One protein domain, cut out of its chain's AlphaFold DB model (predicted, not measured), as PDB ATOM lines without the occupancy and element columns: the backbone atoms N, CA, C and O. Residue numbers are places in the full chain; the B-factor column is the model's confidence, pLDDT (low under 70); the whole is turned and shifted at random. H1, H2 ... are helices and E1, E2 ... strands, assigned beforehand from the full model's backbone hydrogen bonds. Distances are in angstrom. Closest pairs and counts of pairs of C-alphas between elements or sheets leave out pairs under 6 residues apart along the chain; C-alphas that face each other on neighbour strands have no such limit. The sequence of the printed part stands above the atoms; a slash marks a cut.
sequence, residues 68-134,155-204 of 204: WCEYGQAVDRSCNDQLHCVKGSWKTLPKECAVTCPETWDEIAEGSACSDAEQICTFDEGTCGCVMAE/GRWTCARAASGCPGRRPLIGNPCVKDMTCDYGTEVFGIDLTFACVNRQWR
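AT A GLANCE: This is residues 68 to 134 and 155 to 204 of the 204 residues of an uncharacterized protein of Labilithrix luteola (UniProt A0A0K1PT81). With little regular structure, three small antiparallel sheets are joined by long loops: the meander E1-E2-E3, each strand the antiparallel neighbour of the one before, at one end, E4-E5-E6 toward the other, with short H1 on it, and the pair E7-E8. The 117 printed residues, 45 in named elements, are mostly strand by class, in the order E1 E2 E3 E4 E5 E6 E7 H1 E8. The whole is compact, radius of gyration of the C-alphas 14.7 A, spanning 47 by 32 by 25 A.

IN THESE COORDINATES: E1, residues 68 to 71, begins at C-alpha (-41.377, 5.265, -2.225). E2 is 81 to 86, 16.0 A; E3 89 to 93; E4 120 to 123; E5 126 to 131, 15.4 A; E6 155 to 161, 19.2 A; E7 181 to 184; H1 187 to 190. E8, 195 to 199, ends at (-39.015, -7.909, -3.550).

HOW THE PARTS SIT: Within hydrogen-bond range are N 69 and O 83 of hairpin E1-E2, 2.9 A; N 84 and O 91 of hairpin E2-E3, 2.9 A; N 121 and O 128 of hairpin E4-E5, 2.8 A; N 129 and O 158 of E5 and E6, 2.8 A; N 183 and O 196 of E7 and E8, 2.8 A. H1, too short for an O i to N i+4 pair, is on E4-E5-E6 at a height of 8.2 A. E2 and E5 are apart.

THE WHOLE: Residues 135 to 154 are cut out, a 9.3 A gap between C-alphas 134 and 155. Links E3 to E4 and E6 to E7 are long. Residue 134 is under pLDDT 70.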
ATOM      1  N   TRP A  68     -42.575   4.434  -2.300       94.12
ATOM      2  CA  TRP A  68     -41.377   5.265  -2.225       94.12
ATOM      3  C   TRP A  68     -40.657   5.268  -3.566       94.12
ATOM      4  O   TRP A  68     -40.564   4.225  -4.215       94.12
ATOM      5  N   CYS A  69     -40.137   6.431  -3.936       94.44
ATOM      6  CA  CYS A  69     -39.244   6.613  -5.067       94.44
ATOM      7  C   CYS A  69     -38.043   7.422  -4.637       94.44
ATOM      8  O   CYS A  69     -38.180   8.396  -3.896       94.44
ATOM      9  N   GLU A  70     -36.887   7.026  -5.130       94.38
ATOM     10  CA  GLU A  70     -35.622   7.668  -4.828       94.38
ATOM     11  C   GLU A  70     -34.923   8.082  -6.115       94.38
ATOM     12  O   GLU A  70     -34.955   7.364  -7.114       94.38
ATOM     13  N   TYR A  71     -34.286   9.246  -6.078       91.38
ATOM     14  CA  TYR A  71     -33.601   9.853  -7.207       91.38
ATOM     15  C   TYR A  71     -32.270  10.420  -6.731       91.38
ATOM     16  O   TYR A  71     -32.207  11.167  -5.757       91.38
ATOM     17  N   GLY A  72     -31.195  10.070  -7.427       88.25
ATOM     18  CA  GLY A  72     -29.849  10.509  -7.085       88.25
ATOM     19  C   GLY A  72     -28.838   9.378  -7.194       88.25
ATOM     20  O   GLY A  72     -29.087   8.364  -7.843       88.25
ATOM     21  N   GLN A  73     -27.666   9.595  -6.606       82.88
ATOM     22  CA  GLN A  73     -26.540   8.655  -6.628       82.88
ATOM     23  C   GLN A  73     -25.841   8.552  -5.268       82.88
ATOM     24  O   GLN A  73     -24.816   7.885  -5.152       82.88
ATOM     25  N   ALA A  74     -26.352   9.218  -4.233       86.31
ATOM     26  CA  ALA A  74     -25.782   9.077  -2.905       86.31
ATOM     27  C   ALA A  74     -26.114   7.691  -2.347       86.31
ATOM     28  O   ALA A  74     -27.178   7.130  -2.616       86.31
ATOM     29  N   VAL A  75     -25.192   7.124  -1.577       87.81
ATOM     30  CA  VAL A  75     -25.416   5.819  -0.945       87.81
ATOM     31  C   VAL A  75     -26.389   5.947   0.220       87.81
ATOM     32  O   VAL A  75     -27.289   5.114   0.352       87.81
ATOM     33  N   ASP A  76     -26.258   7.017   1.006       86.62
ATOM     34  CA  ASP A  76     -27.274   7.387   1.982       86.62
ATOM     35  C   ASP A  76     -28.543   7.848   1.253       86.62
ATOM     36  O   ASP A  76     -28.533   8.745   0.412       86.62
ATOM     37  N   ARG A  77     -29.667   7.230   1.600       87.94
ATOM     38  CA  ARG A  77     -30.973   7.589   1.061       87.94
ATOM     39  C   ARG A  77     -31.381   9.015   1.444       87.94
ATOM     40  O   ARG A  77     -32.023   9.687   0.643       87.94
ATOM     41  N   SER A  78     -31.016   9.491   2.639       88.25
ATOM     42  CA  SER A  78     -31.336  10.851   3.118       88.25
ATOM     43  C   SER A  78     -30.733  11.952   2.226       88.25
ATOM     44  O   SER A  78     -31.228  13.080   2.157       88.25
ATOM     45  N   CYS A  79     -29.679  11.584   1.498       89.12
ATOM     46  CA  CYS A  79     -28.948  12.411   0.559       89.12
ATOM     47  C   CYS A  79     -29.526  12.432  -0.856       89.12
ATOM     48  O   CYS A  79     -29.061  13.207  -1.698       89.12
ATOM     49  N   ASN A  80     -30.492  11.573  -1.143       89.88
ATOM     50  CA  ASN A  80     -31.165  11.506  -2.426       89.88
ATOM     51  C   ASN A  80     -32.509  12.221  -2.341       89.88
ATOM     52  O   ASN A  80     -33.130  12.306  -1.276       89.88
ATOM     53  N   ASP A  81     -32.967  12.726  -3.479       91.88
ATOM     54  CA  ASP A  81     -34.318  13.244  -3.571       91.88
ATOM     55  C   ASP A  81     -35.291  12.072  -3.458       91.88
ATOM     56  O   ASP A  81     -35.121  11.023  -4.083       91.88
ATOM     57  N   GLN A  82     -36.316  12.234  -2.629       93.69
ATOM     58  CA  GLN A  82     -37.263  11.166  -2.345       93.69
ATOM     59  C   GLN A  82     -38.690  11.650  -2.539       93.69
ATOM     60  O   GLN A  82     -39.066  12.733  -2.083       93.69
ATOM     61  N   LEU A  83     -39.505  10.804  -3.161       94.31
ATOM     62  CA  LEU A  83     -40.949  10.952  -3.206       94.31
ATOM     63  C   LEU A  83     -41.591   9.858  -2.356       94.31
ATOM     64  O   LEU A  83     -41.311   8.672  -2.526       94.31
ATOM     65  N   HIS A  84     -42.499  10.258  -1.474       94.31
ATOM     66  CA  HIS A  84     -43.323   9.348  -0.688       94.31
ATOM     67  C   HIS A  84     -44.799   9.583  -1.008       94.31
ATOM     68  O   HIS A  84     -45.280  10.720  -0.997       94.31
ATOM     69  N   CYS A  85     -45.524   8.512  -1.322       93.44
ATOM     70  CA  CYS A  85     -46.946   8.596  -1.611       93.44
ATOM     71  C   CYS A  85     -47.762   8.661  -0.318       93.44
ATOM     72  O   CYS A  85     -47.833   7.685   0.429       93.44
ATOM     73  N   VAL A  86     -48.413   9.804  -0.086       93.81
ATOM     74  CA  VAL A  86     -49.251  10.054   1.091       93.81
ATOM     75  C   VAL A  86     -50.639  10.497   0.651       93.81
ATOM     76  O   VAL A  86     -50.803  11.535   0.004       93.81
ATOM     77  N   LYS A  87     -51.654   9.733   1.051       92.31
ATOM     78  CA  LYS A  87     -53.062   9.887   0.659       92.31
ATOM     79  C   LYS A  87     -53.246   9.939  -0.859       92.31
ATOM     80  O   LYS A  87     -53.975  10.787  -1.372       92.31
ATOM     81  N   GLY A  88     -52.554   9.047  -1.567       90.75
ATOM     82  CA  GLY A  88     -52.597   8.954  -3.029       90.75
ATOM     83  C   GLY A  88     -51.943  10.125  -3.772       90.75
ATOM     84  O   GLY A  88     -52.187  10.291  -4.963       90.75
ATOM     85  N   SER A  89     -51.137  10.951  -3.098       90.69
ATOM     86  CA  SER A  89     -50.385  12.047  -3.714       90.69
ATOM     87  C   SER A  89     -48.910  11.991  -3.344       90.69
ATOM     88  O   SER A  89     -48.554  11.771  -2.187       90.69
ATOM     89  N   TRP A  90     -48.053  12.275  -4.318       91.88
ATOM     90  CA  TRP A  90     -46.619  12.373  -4.101       91.88
ATOM     91  C   TRP A  90     -46.244  13.551  -3.208       91.88
ATOM     92  O   TRP A  90     -46.757  14.665  -3.357       91.88
ATOM     93  N   LYS A  91     -45.334  13.291  -2.272       93.06
ATOM     94  CA  LYS A  91     -44.704  14.288  -1.413       93.06
ATOM     95  C   LYS A  91     -43.199  14.182  -1.547       93.06
ATOM     96  O   LYS A  91     -42.642  13.125  -1.272       93.06
ATOM     97  N   THR A  92     -42.571  15.283  -1.934       92.62
ATOM     98  CA  THR A  92     -41.118  15.420  -1.905       92.62
ATOM     99  C   THR A  92     -40.651  15.546  -0.465       92.62
ATOM    100  O   THR A  92     -41.208  16.331   0.307       92.62
ATOM    101  N   LEU A  93     -39.649  14.755  -0.105       91.25
ATOM    102  CA  LEU A  93     -38.966  14.854   1.175       91.25
ATOM    103  C   LEU A  93     -37.710  15.716   1.022       91.25
ATOM    104  O   LEU A  93     -37.092  15.703  -0.044       91.25
ATOM    105  N   PRO A  94     -37.346  16.493   2.054       87.56
ATOM    106  CA  PRO A  94     -36.135  17.293   2.012       87.56
ATOM    107  C   PRO A  94     -34.899  16.390   1.960       87.56
ATOM    108  O   PRO A  94     -34.834  15.373   2.647       87.56
ATOM    109  N   LYS A  95     -33.914  16.809   1.170       88.56
ATOM    110  CA  LYS A  95     -32.565  16.250   1.176       88.56
ATOM    111  C   LYS A  95     -31.765  16.862   2.324       88.56
ATOM    112  O   LYS A  95     -31.782  18.082   2.498       88.56
ATOM    113  N   GLU A  96     -31.049  16.034   3.078       83.06
ATOM    114  CA  GLU A  96     -30.374  16.470   4.313       83.06
ATOM    115  C   GLU A  96     -28.856  16.630   4.184       83.06
ATOM    116  O   GLU A  96     -28.204  17.057   5.134       83.06
ATOM    117  N   CYS A  97     -28.271  16.349   3.016       82.38
ATOM    118  CA  CYS A  97     -26.817  16.304   2.894       82.38
ATOM    119  C   CYS A  97     -26.260  16.922   1.601       82.38
ATOM    120  O   CYS A  97     -26.950  17.066   0.585       82.38
ATOM    121  N   ALA A  98     -24.960  17.218   1.636       76.75
ATOM    122  CA  ALA A  98     -24.161  17.658   0.500       76.75
ATOM    123  C   ALA A  98     -22.929  16.753   0.341       76.75
ATOM    124  O   ALA A  98     -21.812  17.147   0.659       76.75
ATOM    125  N   VAL A  99     -23.132  15.530  -0.151       78.88
ATOM    126  CA  VAL A  99     -22.025  14.632  -0.509       78.88
ATOM    127  C   VAL A  99     -21.556  14.970  -1.923       78.88
ATOM    128  O   VAL A  99     -22.353  14.991  -2.860       78.88
ATOM    129  N   THR A 100     -20.261  15.237  -2.082       85.19
ATOM    130  CA  THR A 100     -19.622  15.373  -3.401       85.19
ATOM    131  C   THR A 100     -18.886  14.080  -3.686       85.19
ATOM    132  O   THR A 100     -18.007  13.735  -2.916       85.19
ATOM    133  N   CYS A 101     -19.215  13.359  -4.753       87.75
ATOM    134  CA  CYS A 101     -18.497  12.144  -5.142       87.75
ATOM    135  C   CYS A 101     -17.577  12.418  -6.334       87.75
ATOM    136  O   CYS A 101     -17.929  13.258  -7.166       87.75
ATOM    137  N   PRO A 102     -16.429  11.721  -6.444       90.75
ATOM    138  CA  PRO A 102     -15.704  11.620  -7.708       90.75
ATOM    139  C   PRO A 102     -16.638  11.156  -8.830       90.75
ATOM    140  O   PRO A 102     -17.622  10.459  -8.566       90.75
ATOM    141  N   GLU A 103     -16.353  11.537 -10.075       90.44
ATOM    142  CA  GLU A 103     -17.242  11.197 -11.196       90.44
ATOM    143  C   GLU A 103     -17.138   9.712 -11.564       90.44
ATOM    144  O   GLU A 103     -18.121   9.093 -11.985       90.44
ATOM    145  N   THR A 104     -15.951   9.130 -11.377       94.06
ATOM    146  CA  THR A 104     -15.636   7.756 -11.771       94.06
ATOM    147  C   THR A 104     -14.975   6.960 -10.647       94.06
ATOM    148  O   THR A 104     -14.331   7.514  -9.756       94.06
ATOM    149  N   TRP A 105     -15.115   5.632 -10.700       94.50
ATOM    150  CA  TRP A 105     -14.474   4.713  -9.754       94.50
ATOM    151  C   TRP A 105     -12.945   4.827  -9.780       94.50
ATOM    152  O   TRP A 105     -12.302   4.802  -8.736       94.50
ATOM    153  N   ASP A 106     -12.360   4.989 -10.969       95.88
ATOM    154  CA  ASP A 106     -10.905   5.011 -11.166       95.88
ATOM    155  C   ASP A 106     -10.220   6.256 -10.573       95.88
ATOM    156  O   ASP A 106      -9.008   6.252 -10.352       95.88
ATOM    157  N   GLU A 107     -10.977   7.319 -10.275       95.38
ATOM    158  CA  GLU A 107     -10.477   8.477  -9.523       95.38
ATOM    159  C   GLU A 107     -10.207   8.144  -8.048       95.38
ATOM    160  O   GLU A 107      -9.460   8.860  -7.375       95.38
ATOM    161  N   ILE A 108     -10.776   7.046  -7.541       95.06
ATOM    162  CA  ILE A 108     -10.588   6.582  -6.171       95.06
ATOM    163  C   ILE A 108      -9.446   5.567  -6.124       95.06
ATOM    164  O   ILE A 108      -9.585   4.394  -6.465       95.06
ATOM    165  N   ALA A 109      -8.299   6.011  -5.611       95.50
ATOM    166  CA  ALA A 109      -7.223   5.105  -5.237       95.50
ATOM    167  C   ALA A 109      -7.522   4.481  -3.864       95.50
ATOM    168  O   ALA A 109      -7.482   5.169  -2.842       95.50
ATOM    169  N   GLU A 110      -7.801   3.180  -3.819       94.12
ATOM    170  CA  GLU A 110      -8.028   2.457  -2.563       94.12
ATOM    171  C   GLU A 110      -6.839   2.625  -1.592       94.12
ATOM    172  O   GLU A 110      -5.670   2.592  -1.985       94.12
ATOM    173  N   GLY A 111      -7.137   2.881  -0.317       92.00
ATOM    174  CA  GLY A 111      -6.167   3.207   0.732       92.00
ATOM    175  C   GLY A 111      -5.648   4.653   0.722       92.00
ATOM    176  O   GLY A 111      -4.969   5.069   1.674       92.00
ATOM    177  N   SER A 112      -5.958   5.449  -0.309       93.19
ATOM    178  CA  SER A 112      -5.587   6.869  -0.349       93.19
ATOM    179  C   SER A 112      -6.396   7.690   0.656       93.19
ATOM    180  O   SER A 112      -7.465   7.280   1.103       93.19
ATOM    181  N   ALA A 113      -5.847   8.837   1.060       91.12
ATOM    182  CA  ALA A 113      -6.476   9.693   2.055       91.12
ATOM    183  C   ALA A 113      -7.720  10.396   1.493       91.12
ATOM    184  O   ALA A 113      -7.709  10.878   0.361       91.12
ATOM    185  N   CYS A 114      -8.742  10.527   2.328       91.25
ATOM    186  CA  CYS A 114      -9.962  11.279   2.058       91.25
ATOM    187  C   CYS A 114     -10.293  12.194   3.242       91.25
ATOM    188  O   CYS A 114      -9.848  11.971   4.372       91.25
ATOM    189  N   SER A 115     -10.998  13.288   2.958       82.88
ATOM    190  CA  SER A 115     -11.235  14.370   3.921       82.88
ATOM    191  C   SER A 115     -12.535  14.236   4.705       82.88
ATOM    192  O   SER A 115     -12.658  14.867   5.748       82.88
ATOM    193  N   ASP A 116     -13.490  13.455   4.208       84.25
ATOM    194  CA  ASP A 116     -14.836  13.361   4.767       84.25
ATOM    195  C   ASP A 116     -15.169  11.905   5.088       84.25
ATOM    196  O   ASP A 116     -15.432  11.116   4.190       84.25
ATOM    197  N   ALA A 117     -15.137  11.574   6.377       78.69
ATOM    198  CA  ALA A 117     -15.376  10.247   6.943       78.69
ATOM    199  C   ALA A 117     -16.757   9.648   6.635       78.69
ATOM    200  O   ALA A 117     -16.973   8.460   6.854       78.69
ATOM    201  N   GLU A 118     -17.710  10.465   6.194       80.38
ATOM    202  CA  GLU A 118     -19.086  10.037   5.924       80.38
ATOM    203  C   GLU A 118     -19.361   9.956   4.415       80.38
ATOM    204  O   GLU A 118     -20.457   9.603   3.974       80.38
ATOM    205  N   GLN A 119     -18.352  10.248   3.592       89.31
ATOM    206  CA  GLN A 119     -18.462  10.234   2.145       89.31
ATOM    207  C   GLN A 119     -18.507   8.795   1.627       89.31
ATOM    208  O   GLN A 119     -17.492   8.098   1.615       89.31
ATOM    209  N   ILE A 120     -19.677   8.368   1.149       92.69
ATOM    210  CA  ILE A 120     -19.879   7.065   0.506       92.69
ATOM    211  C   ILE A 120     -20.553   7.266  -0.855       92.69
ATOM    212  O   ILE A 120     -21.615   7.879  -0.972       92.69
ATOM    213  N   CYS A 121     -19.915   6.735  -1.890       92.44
ATOM    214  CA  CYS A 121     -20.216   6.953  -3.297       92.44
ATOM    215  C   CYS A 121     -20.487   5.625  -4.004       92.44
ATOM    216  O   CYS A 121     -19.785   4.642  -3.763       92.44
ATOM    217  N   THR A 122     -21.483   5.589  -4.894       94.31
ATOM    218  CA  THR A 122     -21.808   4.395  -5.690       94.31
ATOM    219  C   THR A 122     -21.481   4.592  -7.170       94.31
ATOM    220  O   THR A 122     -21.783   5.626  -7.770       94.31
ATOM    221  N   PHE A 123     -20.892   3.563  -7.763       94.19
ATOM    222  CA  PHE A 123     -20.399   3.506  -9.135       94.19
ATOM    223  C   PHE A 123     -20.834   2.198  -9.797       94.19
ATOM    224  O   PHE A 123     -21.358   1.300  -9.139       94.19
ATOM    225  N   ASP A 124     -20.626   2.071 -11.105       94.31
ATOM    226  CA  ASP A 124     -21.035   0.879 -11.857       94.31
ATOM    227  C   ASP A 124     -20.230  -0.378 -11.482       94.31
ATOM    228  O   ASP A 124     -20.601  -1.494 -11.839       94.31
ATOM    229  N   GLU A 125     -19.154  -0.217 -10.720       94.94
ATOM    230  CA  GLU A 125     -18.313  -1.277 -10.180       94.94
ATOM    231  C   GLU A 125     -18.705  -1.693  -8.749       94.94
ATOM    232  O   GLU A 125     -18.407  -2.820  -8.333       94.94
ATOM    233  N   GLY A 126     -19.360  -0.809  -7.986       95.00
ATOM    234  CA  GLY A 126     -19.679  -1.025  -6.576       95.00
ATOM    235  C   GLY A 126     -19.829   0.265  -5.768       95.00
ATOM    236  O   GLY A 126     -20.294   1.291  -6.258       95.00
ATOM    237  N   THR A 127     -19.390   0.226  -4.515       95.69
ATOM    238  CA  THR A 127     -19.424   1.361  -3.590       95.69
ATOM    239  C   THR A 127     -18.032   1.645  -3.049       95.69
ATOM    240  O   THR A 127     -17.328   0.721  -2.654       95.69
ATOM    241  N   CYS A 128     -17.643   2.911  -2.976       95.75
ATOM    242  CA  CYS A 128     -16.448   3.342  -2.258       95.75
ATOM    243  C   CYS A 128     -16.835   4.328  -1.165       95.75
ATOM    244  O   CYS A 128     -17.657   5.209  -1.388       95.75
ATOM    245  N   GLY A 129     -16.219   4.198   0.003       94.25
ATOM    246  CA  GLY A 129     -16.457   5.063   1.148       94.25
ATOM    247  C   GLY A 129     -15.160   5.464   1.827       94.25
ATOM    248  O   GLY A 129     -14.176   4.721   1.813       94.25
ATOM    249  N   CYS A 130     -15.152   6.655   2.403       93.69
ATOM    250  CA  CYS A 130     -14.048   7.143   3.204       93.69
ATOM    251  C   CYS A 130     -14.161   6.590   4.626       93.69
ATOM    252  O   CYS A 130     -14.911   7.105   5.442       93.69
ATOM    253  N   VAL A 131     -13.416   5.538   4.943       92.38
ATOM    254  CA  VAL A 131     -13.479   4.905   6.262       92.38
ATOM    255  C   VAL A 131     -12.426   5.537   7.160       92.38
ATOM    256  O   VAL A 131     -11.245   5.607   6.810       92.38
ATOM    257  N   MET A 132     -12.832   6.012   8.334       88.75
ATOM    258  CA  MET A 132     -11.869   6.401   9.360       88.75
ATOM    259  C   MET A 132     -11.126   5.149   9.785       88.75
ATOM    260  O   MET A 132     -11.759   4.193  10.223       88.75
ATOM    261  N   ALA A 133      -9.794   5.146   9.655       74.25
ATOM    262  CA  ALA A 133      -9.003   4.113  10.305       74.25
ATOM    263  C   ALA A 133      -9.444   4.114  11.766       74.25
ATOM    264  O   ALA A 133      -9.374   5.173  12.405       74.25
ATOM    265  N   GLU A 134      -9.971   2.982  12.248       69.81
ATOM    266  CA  GLU A 134     -10.264   2.839  13.663       69.81
ATOM    267  C   GLU A 134      -8.966   3.239  14.337       69.81
ATOM    268  O   GLU A 134      -7.913   2.664  14.047       69.81
ATOM    269  N   GLY A 155      -9.599  10.008   6.797       90.69
ATOM    270  CA  GLY A 155     -10.073   8.680   6.448       90.69
ATOM    271  C   GLY A 155      -9.267   8.114   5.282       90.69
ATOM    272  O   GLY A 155      -8.443   8.800   4.660       90.69
ATOM    273  N   ARG A 156      -9.504   6.843   4.976       92.31
ATOM    274  CA  ARG A 156      -8.973   6.189   3.785       92.31
ATOM    275  C   ARG A 156     -10.100   5.659   2.927       92.31
ATOM    276  O   ARG A 156     -11.044   5.051   3.426       92.31
ATOM    277  N   TRP A 157      -9.969   5.864   1.625       95.00
ATOM    278  CA  TRP A 157     -10.883   5.279   0.662       95.00
ATOM    279  C   TRP A 157     -10.826   3.759   0.745       95.00
ATOM    280  O   TRP A 157      -9.757   3.166   0.604       95.00
ATOM    281  N   THR A 158     -11.979   3.142   0.952       95.44
ATOM    282  CA  THR A 158     -12.162   1.693   0.929       95.44
ATOM    283  C   THR A 158     -13.312   1.380  -0.010       95.44
ATOM    284  O   THR A 158     -14.313   2.098  -0.023       95.44
ATOM    285  N   CYS A 159     -13.171   0.336  -0.816       96.19
ATOM    286  CA  CYS A 159     -14.123   0.030  -1.870       96.19
ATOM    287  C   CYS A 159     -14.650  -1.400  -1.742       96.19
ATOM    288  O   CYS A 159     -13.904  -2.346  -1.507       96.19
ATOM    289  N   ALA A 160     -15.953  -1.562  -1.941       95.75
ATOM    290  CA  ALA A 160     -16.653  -2.831  -1.975       95.75
ATOM    291  C   ALA A 160     -17.275  -3.010  -3.360       95.75
ATOM    292  O   ALA A 160     -18.047  -2.172  -3.826       95.75
ATOM    293  N   ARG A 161     -16.950  -4.112  -4.038       95.44
ATOM    294  CA  ARG A 161     -17.612  -4.461  -5.301       95.44
ATOM    295  C   ARG A 161     -18.975  -5.072  -5.030       95.44
ATOM    296  O   ARG A 161     -19.127  -5.844  -4.084       95.44
ATOM    297  N   ALA A 162     -19.933  -4.794  -5.908       93.25
ATOM    298  CA  ALA A 162     -21.229  -5.450  -5.847       93.25
ATOM    299  C   ALA A 162     -21.087  -6.973  -6.025       93.25
ATOM    300  O   ALA A 162     -20.271  -7.464  -6.815       93.25
ATOM    301  N   ALA A 163     -21.901  -7.734  -5.291       91.62
ATOM    302  CA  ALA A 163     -21.932  -9.185  -5.414       91.62
ATOM    303  C   ALA A 163     -22.341  -9.629  -6.832       91.62
ATOM    304  O   ALA A 163     -23.077  -8.947  -7.547       91.62
ATOM    305  N   SER A 164     -21.893 -10.815  -7.254       93.06
ATOM    306  CA  SER A 164     -22.221 -11.330  -8.587       93.06
ATOM    307  C   SER A 164     -23.737 -11.450  -8.788       93.06
ATOM    308  O   SER A 164     -24.440 -12.084  -8.001       93.06
ATOM    309  N   GLY A 165     -24.236 -10.852  -9.872       92.69
ATOM    310  CA  GLY A 165     -25.660 -10.814 -10.206       92.69
ATOM    311  C   GLY A 165     -26.414  -9.617  -9.629       92.69
ATOM    312  O   GLY A 165     -27.558  -9.405 -10.031       92.69
ATOM    313  N   CYS A 166     -25.793  -8.835  -8.745       95.69
ATOM    314  CA  CYS A 166     -26.303  -7.536  -8.332       95.69
ATOM    315  C   CYS A 166     -25.971  -6.469  -9.382       95.69
ATOM    316  O   CYS A 166     -24.967  -6.594 -10.091       95.69
ATOM    317  N   PRO A 167     -26.801  -5.421  -9.504       94.75
ATOM    318  CA  PRO A 167     -26.382  -4.182 -10.143       94.75
ATOM    319  C   PRO A 167     -25.056  -3.695  -9.550       94.75
ATOM    320  O   PRO A 167     -24.799  -3.906  -8.371       94.75
ATOM    321  N   GLY A 168     -24.216  -3.064 -10.366       93.06
ATOM    322  CA  GLY A 168     -22.967  -2.480  -9.886       93.06
ATOM    323  C   GLY A 168     -23.208  -1.316  -8.929       93.06
ATOM    324  O   GLY A 168     -22.754  -1.340  -7.787       93.06
ATOM    325  N   ARG A 169     -24.025  -0.352  -9.374       93.19
ATOM    326  CA  ARG A 169     -24.539   0.718  -8.516       93.19
ATOM    327  C   ARG A 169     -25.623   0.202  -7.591       93.19
ATOM    328  O   ARG A 169     -26.479  -0.584  -8.000       93.19
ATOM    329  N   ARG A 170     -25.657   0.761  -6.386       93.06
ATOM    330  CA  ARG A 170     -26.772   0.609  -5.456       93.06
ATOM    331  C   ARG A 170     -28.073   1.019  -6.165       93.06
ATOM    332  O   ARG A 170     -28.152   2.129  -6.694       93.06
ATOM    333  N   PRO A 171     -29.101   0.161  -6.208       94.69
ATOM    334  CA  PRO A 171     -30.353   0.509  -6.849       94.69
ATOM    335  C   PRO A 171     -31.076   1.615  -6.074       94.69
ATOM    336  O   PRO A 171     -30.908   1.786  -4.863       94.69
ATOM    337  N   LEU A 172     -31.906   2.367  -6.791       93.50
ATOM    338  CA  LEU A 172     -32.805   3.355  -6.201       93.50
ATOM    339  C   LEU A 172     -34.100   2.668  -5.772       93.50
ATOM    340  O   LEU A 172     -34.615   1.801  -6.487       93.50
ATOM    341  N   ILE A 173     -34.622   3.041  -4.605       93.50
ATOM    342  CA  ILE A 173     -35.879   2.485  -4.101       93.50
ATOM    343  C   ILE A 173     -37.020   2.792  -5.076       93.50
ATOM    344  O   ILE A 173     -37.122   3.890  -5.619       93.50
ATOM    345  N   GLY A 174     -37.879   1.794  -5.289       91.81
ATOM    346  CA  GLY A 174     -39.018   1.874  -6.202       91.81
ATOM    347  C   GLY A 174     -38.688   1.486  -7.644       91.81
ATOM    348  O   GLY A 174     -39.605   1.151  -8.398       91.81
ATOM    349  N   ASN A 175     -37.404   1.426  -8.021       92.44
ATOM    350  CA  ASN A 175     -37.016   0.979  -9.357       92.44
ATOM    351  C   ASN A 175     -37.336  -0.508  -9.573       92.44
ATOM    352  O   ASN A 175     -37.214  -1.321  -8.646       92.44
ATOM    353  N   PRO A 176     -37.700  -0.895 -10.809       91.81
ATOM    354  CA  PRO A 176     -37.998  -2.279 -11.128       91.81
ATOM    355  C   PRO A 176     -36.743  -3.160 -11.068       91.81
ATOM    356  O   PRO A 176     -35.626  -2.727 -11.356       91.81
ATOM    357  N   CYS A 177     -36.939  -4.437 -10.752       93.56
ATOM    358  CA  CYS A 177     -35.879  -5.441 -10.708       93.56
ATOM    359  C   CYS A 177     -36.330  -6.799 -11.259       93.56
ATOM    360  O   CYS A 177     -37.515  -7.131 -11.335       93.56
ATOM    361  N   VAL A 178     -35.354  -7.593 -11.710       91.75
ATOM    362  CA  VAL A 178     -35.602  -8.765 -12.568       91.75
ATOM    363  C   VAL A 178     -36.003 -10.015 -11.785       91.75
ATOM    364  O   VAL A 178     -36.670 -10.887 -12.338       91.75
ATOM    365  N   LYS A 179     -35.605 -10.160 -10.525       93.12
ATOM    366  CA  LYS A 179     -35.938 -11.329  -9.699       93.12
ATOM    367  C   LYS A 179     -35.703 -11.006  -8.239       93.12
ATOM    368  O   LYS A 179     -34.816 -10.209  -7.951       93.12
ATOM    369  N   ASP A 180     -36.429 -11.682  -7.358       94.31
ATOM    370  CA  ASP A 180     -36.226 -11.499  -5.928       94.31
ATOM    371  C   ASP A 180     -34.793 -11.881  -5.547       94.31
ATOM    372  O   ASP A 180     -34.300 -12.959  -5.900       94.31
ATOM    373  N   MET A 181     -34.101 -10.953  -4.893       96.44
ATOM    374  CA  MET A 181     -32.708 -11.105  -4.493       96.44
ATOM    375  C   MET A 181     -32.317 -10.046  -3.471       96.44
ATOM    376  O   MET A 181     -32.946  -8.996  -3.391       96.44
ATOM    377  N   THR A 182     -31.237 -10.307  -2.748       97.12
ATOM    378  CA  THR A 182     -30.652  -9.375  -1.788       97.12
ATOM    379  C   THR A 182     -29.218  -9.080  -2.201       97.12
ATOM    380  O   THR A 182     -28.479  -9.997  -2.558       97.12
ATOM    381  N   CYS A 183     -28.853  -7.804  -2.179       96.75
ATOM    382  CA  CYS A 183     -27.549  -7.305  -2.579       96.75
ATOM    383  C   CYS A 183     -26.954  -6.485  -1.447       96.75
ATOM    384  O   CYS A 183     -27.591  -5.542  -0.988       96.75
ATOM    385  N   ASP A 184     -25.745  -6.843  -1.032       95.31
ATOM    386  CA  ASP A 184     -24.953  -6.070  -0.082       95.31
ATOM    387  C   ASP A 184     -23.924  -5.241  -0.857       95.31
ATOM    388  O   ASP A 184     -23.193  -5.772  -1.700       95.31
ATOM    389  N   TYR A 185     -23.903  -3.937  -0.588       94.88
ATOM    390  CA  TYR A 185     -23.022  -2.963  -1.227       94.88
ATOM    391  C   TYR A 185     -21.892  -2.483  -0.306       94.88
ATOM    392  O   TYR A 185     -21.332  -1.414  -0.539       94.88
ATOM    393  N   GLY A 186     -21.545  -3.267   0.719       93.75
ATOM    394  CA  GLY A 186     -20.378  -3.037   1.573       93.75
ATOM    395  C   GLY A 186     -20.705  -2.861   3.053       93.75
ATOM    396  O   GLY A 186     -19.994  -2.134   3.739       93.75
ATOM    397  N   THR A 187     -21.748  -3.518   3.560       93.69
ATOM    398  CA  THR A 187     -22.190  -3.408   4.958       93.69
ATOM    399  C   THR A 187     -21.059  -3.682   5.943       93.69
ATOM    400  O   THR A 187     -20.834  -2.907   6.871       93.69
ATOM    401  N   GLU A 188     -20.281  -4.739   5.702       92.62
ATOM    402  CA  GLU A 188     -19.120  -5.075   6.538       92.62
ATOM    403  C   GLU A 188     -17.978  -4.056   6.421       92.62
ATOM    404  O   GLU A 188     -17.248  -3.840   7.383       92.62
ATOM    405  N   VAL A 189     -17.821  -3.420   5.258       92.44
ATOM    406  CA  VAL A 189     -16.728  -2.475   4.984       92.44
ATOM    407  C   VAL A 189     -16.993  -1.117   5.628       92.44
ATOM    408  O   VAL A 189     -16.074  -0.487   6.144       92.44
ATOM    409  N   PHE A 190     -18.246  -0.663   5.592       91.50
ATOM    410  CA  PHE A 190     -18.623   0.679   6.037       91.50
ATOM    411  C   PHE A 190     -19.287   0.698   7.418       91.50
ATOM    412  O   PHE A 190     -19.528   1.773   7.957       91.50
ATOM    413  N   GLY A 191     -19.607  -0.466   7.994       90.44
ATOM    414  CA  GLY A 191     -20.260  -0.564   9.303       90.44
ATOM    415  C   GLY A 191     -21.694  -0.019   9.335       90.44
ATOM    416  O   GLY A 191     -22.242   0.204  10.413       90.44
ATOM    417  N   ILE A 192     -22.305   0.196   8.167       89.81
ATOM    418  CA  ILE A 192     -23.684   0.663   7.995       89.81
ATOM    419  C   ILE A 192     -24.443  -0.314   7.101       89.81
ATOM    420  O   ILE A 192     -23.854  -0.893   6.195       89.81
ATOM    421  N   ASP A 193     -25.741  -0.507   7.335       92.38
ATOM    422  CA  ASP A 193     -26.544  -1.417   6.512       92.38
ATOM    423  C   ASP A 193     -26.713  -0.861   5.091       92.38
ATOM    424  O   ASP A 193     -27.426   0.119   4.874       92.38
ATOM    425  N   LEU A 194     -26.043  -1.499   4.128       92.62
ATOM    426  CA  LEU A 194     -26.145  -1.217   2.695       92.62
ATOM    427  C   LEU A 194     -26.760  -2.395   1.942       92.62
ATOM    428  O   LEU A 194     -26.401  -2.677   0.794       92.62
ATOM    429  N   THR A 195     -27.683  -3.092   2.593       94.50
ATOM    430  CA  THR A 195     -28.397  -4.218   2.010       94.50
ATOM    431  C   THR A 195     -29.666  -3.748   1.307       94.50
ATOM    432  O   THR A 195     -30.531  -3.124   1.913       94.50
ATOM    433  N   PHE A 196     -29.823  -4.111   0.034       95.12
ATOM    434  CA  PHE A 196     -31.014  -3.806  -0.762       95.12
ATOM    435  C   PHE A 196     -31.677  -5.084  -1.233       95.12
ATOM    436  O   PHE A 196     -31.011  -6.014  -1.701       95.12
ATOM    437  N   ALA A 197     -33.001  -5.121  -1.147       96.12
ATOM    438  CA  ALA A 197     -33.775  -6.284  -1.533       96.12
ATOM    439  C   ALA A 197     -34.662  -5.960  -2.734       96.12
ATOM    440  O   ALA A 197     -35.481  -5.047  -2.709       96.12
ATOM    441  N   CYS A 198     -34.534  -6.755  -3.789       95.88
ATOM    442  CA  CYS A 198     -35.554  -6.848  -4.814       95.88
ATOM    443  C   CYS A 198     -36.663  -7.744  -4.265       95.88
ATOM    444  O   CYS A 198     -36.440  -8.933  -4.041       95.88
ATOM    445  N   VAL A 199     -37.842  -7.177  -4.031       93.62
ATOM    446  CA  VAL A 199     -39.015  -7.909  -3.550       93.62
ATOM    447  C   VAL A 199     -40.209  -7.495  -4.387       93.62
ATOM    448  O   VAL A 199     -40.480  -6.305  -4.545       93.62
ATOM    449  N   ASN A 200     -40.943  -8.472  -4.922       91.69
ATOM    450  CA  ASN A 200     -42.087  -8.221  -5.803       91.69
ATOM    451  C   ASN A 200     -41.701  -7.361  -7.018       91.69
ATOM    452  O   ASN A 200     -42.441  -6.462  -7.413       91.69
ATOM    453  N   ARG A 201     -40.529  -7.638  -7.611       91.88
ATOM    454  CA  ARG A 201     -39.991  -6.905  -8.775       91.88
ATOM    455  C   ARG A 201     -39.666  -5.432  -8.520       91.88
ATOM    456  O   ARG A 201     -39.516  -4.695  -9.491       91.88
ATOM    457  N   GLN A 202     -39.505  -5.010  -7.265       92.75
ATOM    458  CA  GLN A 202     -39.047  -3.662  -6.927       92.75
ATOM    459  C   GLN A 202     -37.925  -3.664  -5.899       92.75
ATOM    460  O   GLN A 202     -37.951  -4.451  -4.954       92.75
ATOM    461  N   TRP A 203     -36.974  -2.752  -6.075       94.56
ATOM    462  CA  TRP A 203     -35.932  -2.492  -5.092       94.56
ATOM    463  C   TRP A 203     -36.493  -1.758  -3.875       94.56
ATOM    464  O   TRP A 203     -37.268  -0.804  -4.010       94.56
ATOM    465  N   ARG A 204     -36.099  -2.232  -2.695       91.75
ATOM    466  CA  ARG A 204     -36.457  -1.711  -1.379       91.75
ATOM    467  C   ARG A 204     -35.241  -1.679  -0.473       91.75
ATOM    468  O   ARG A 204     -34.363  -2.559  -0.652       91.75
TER     469      ARG A 204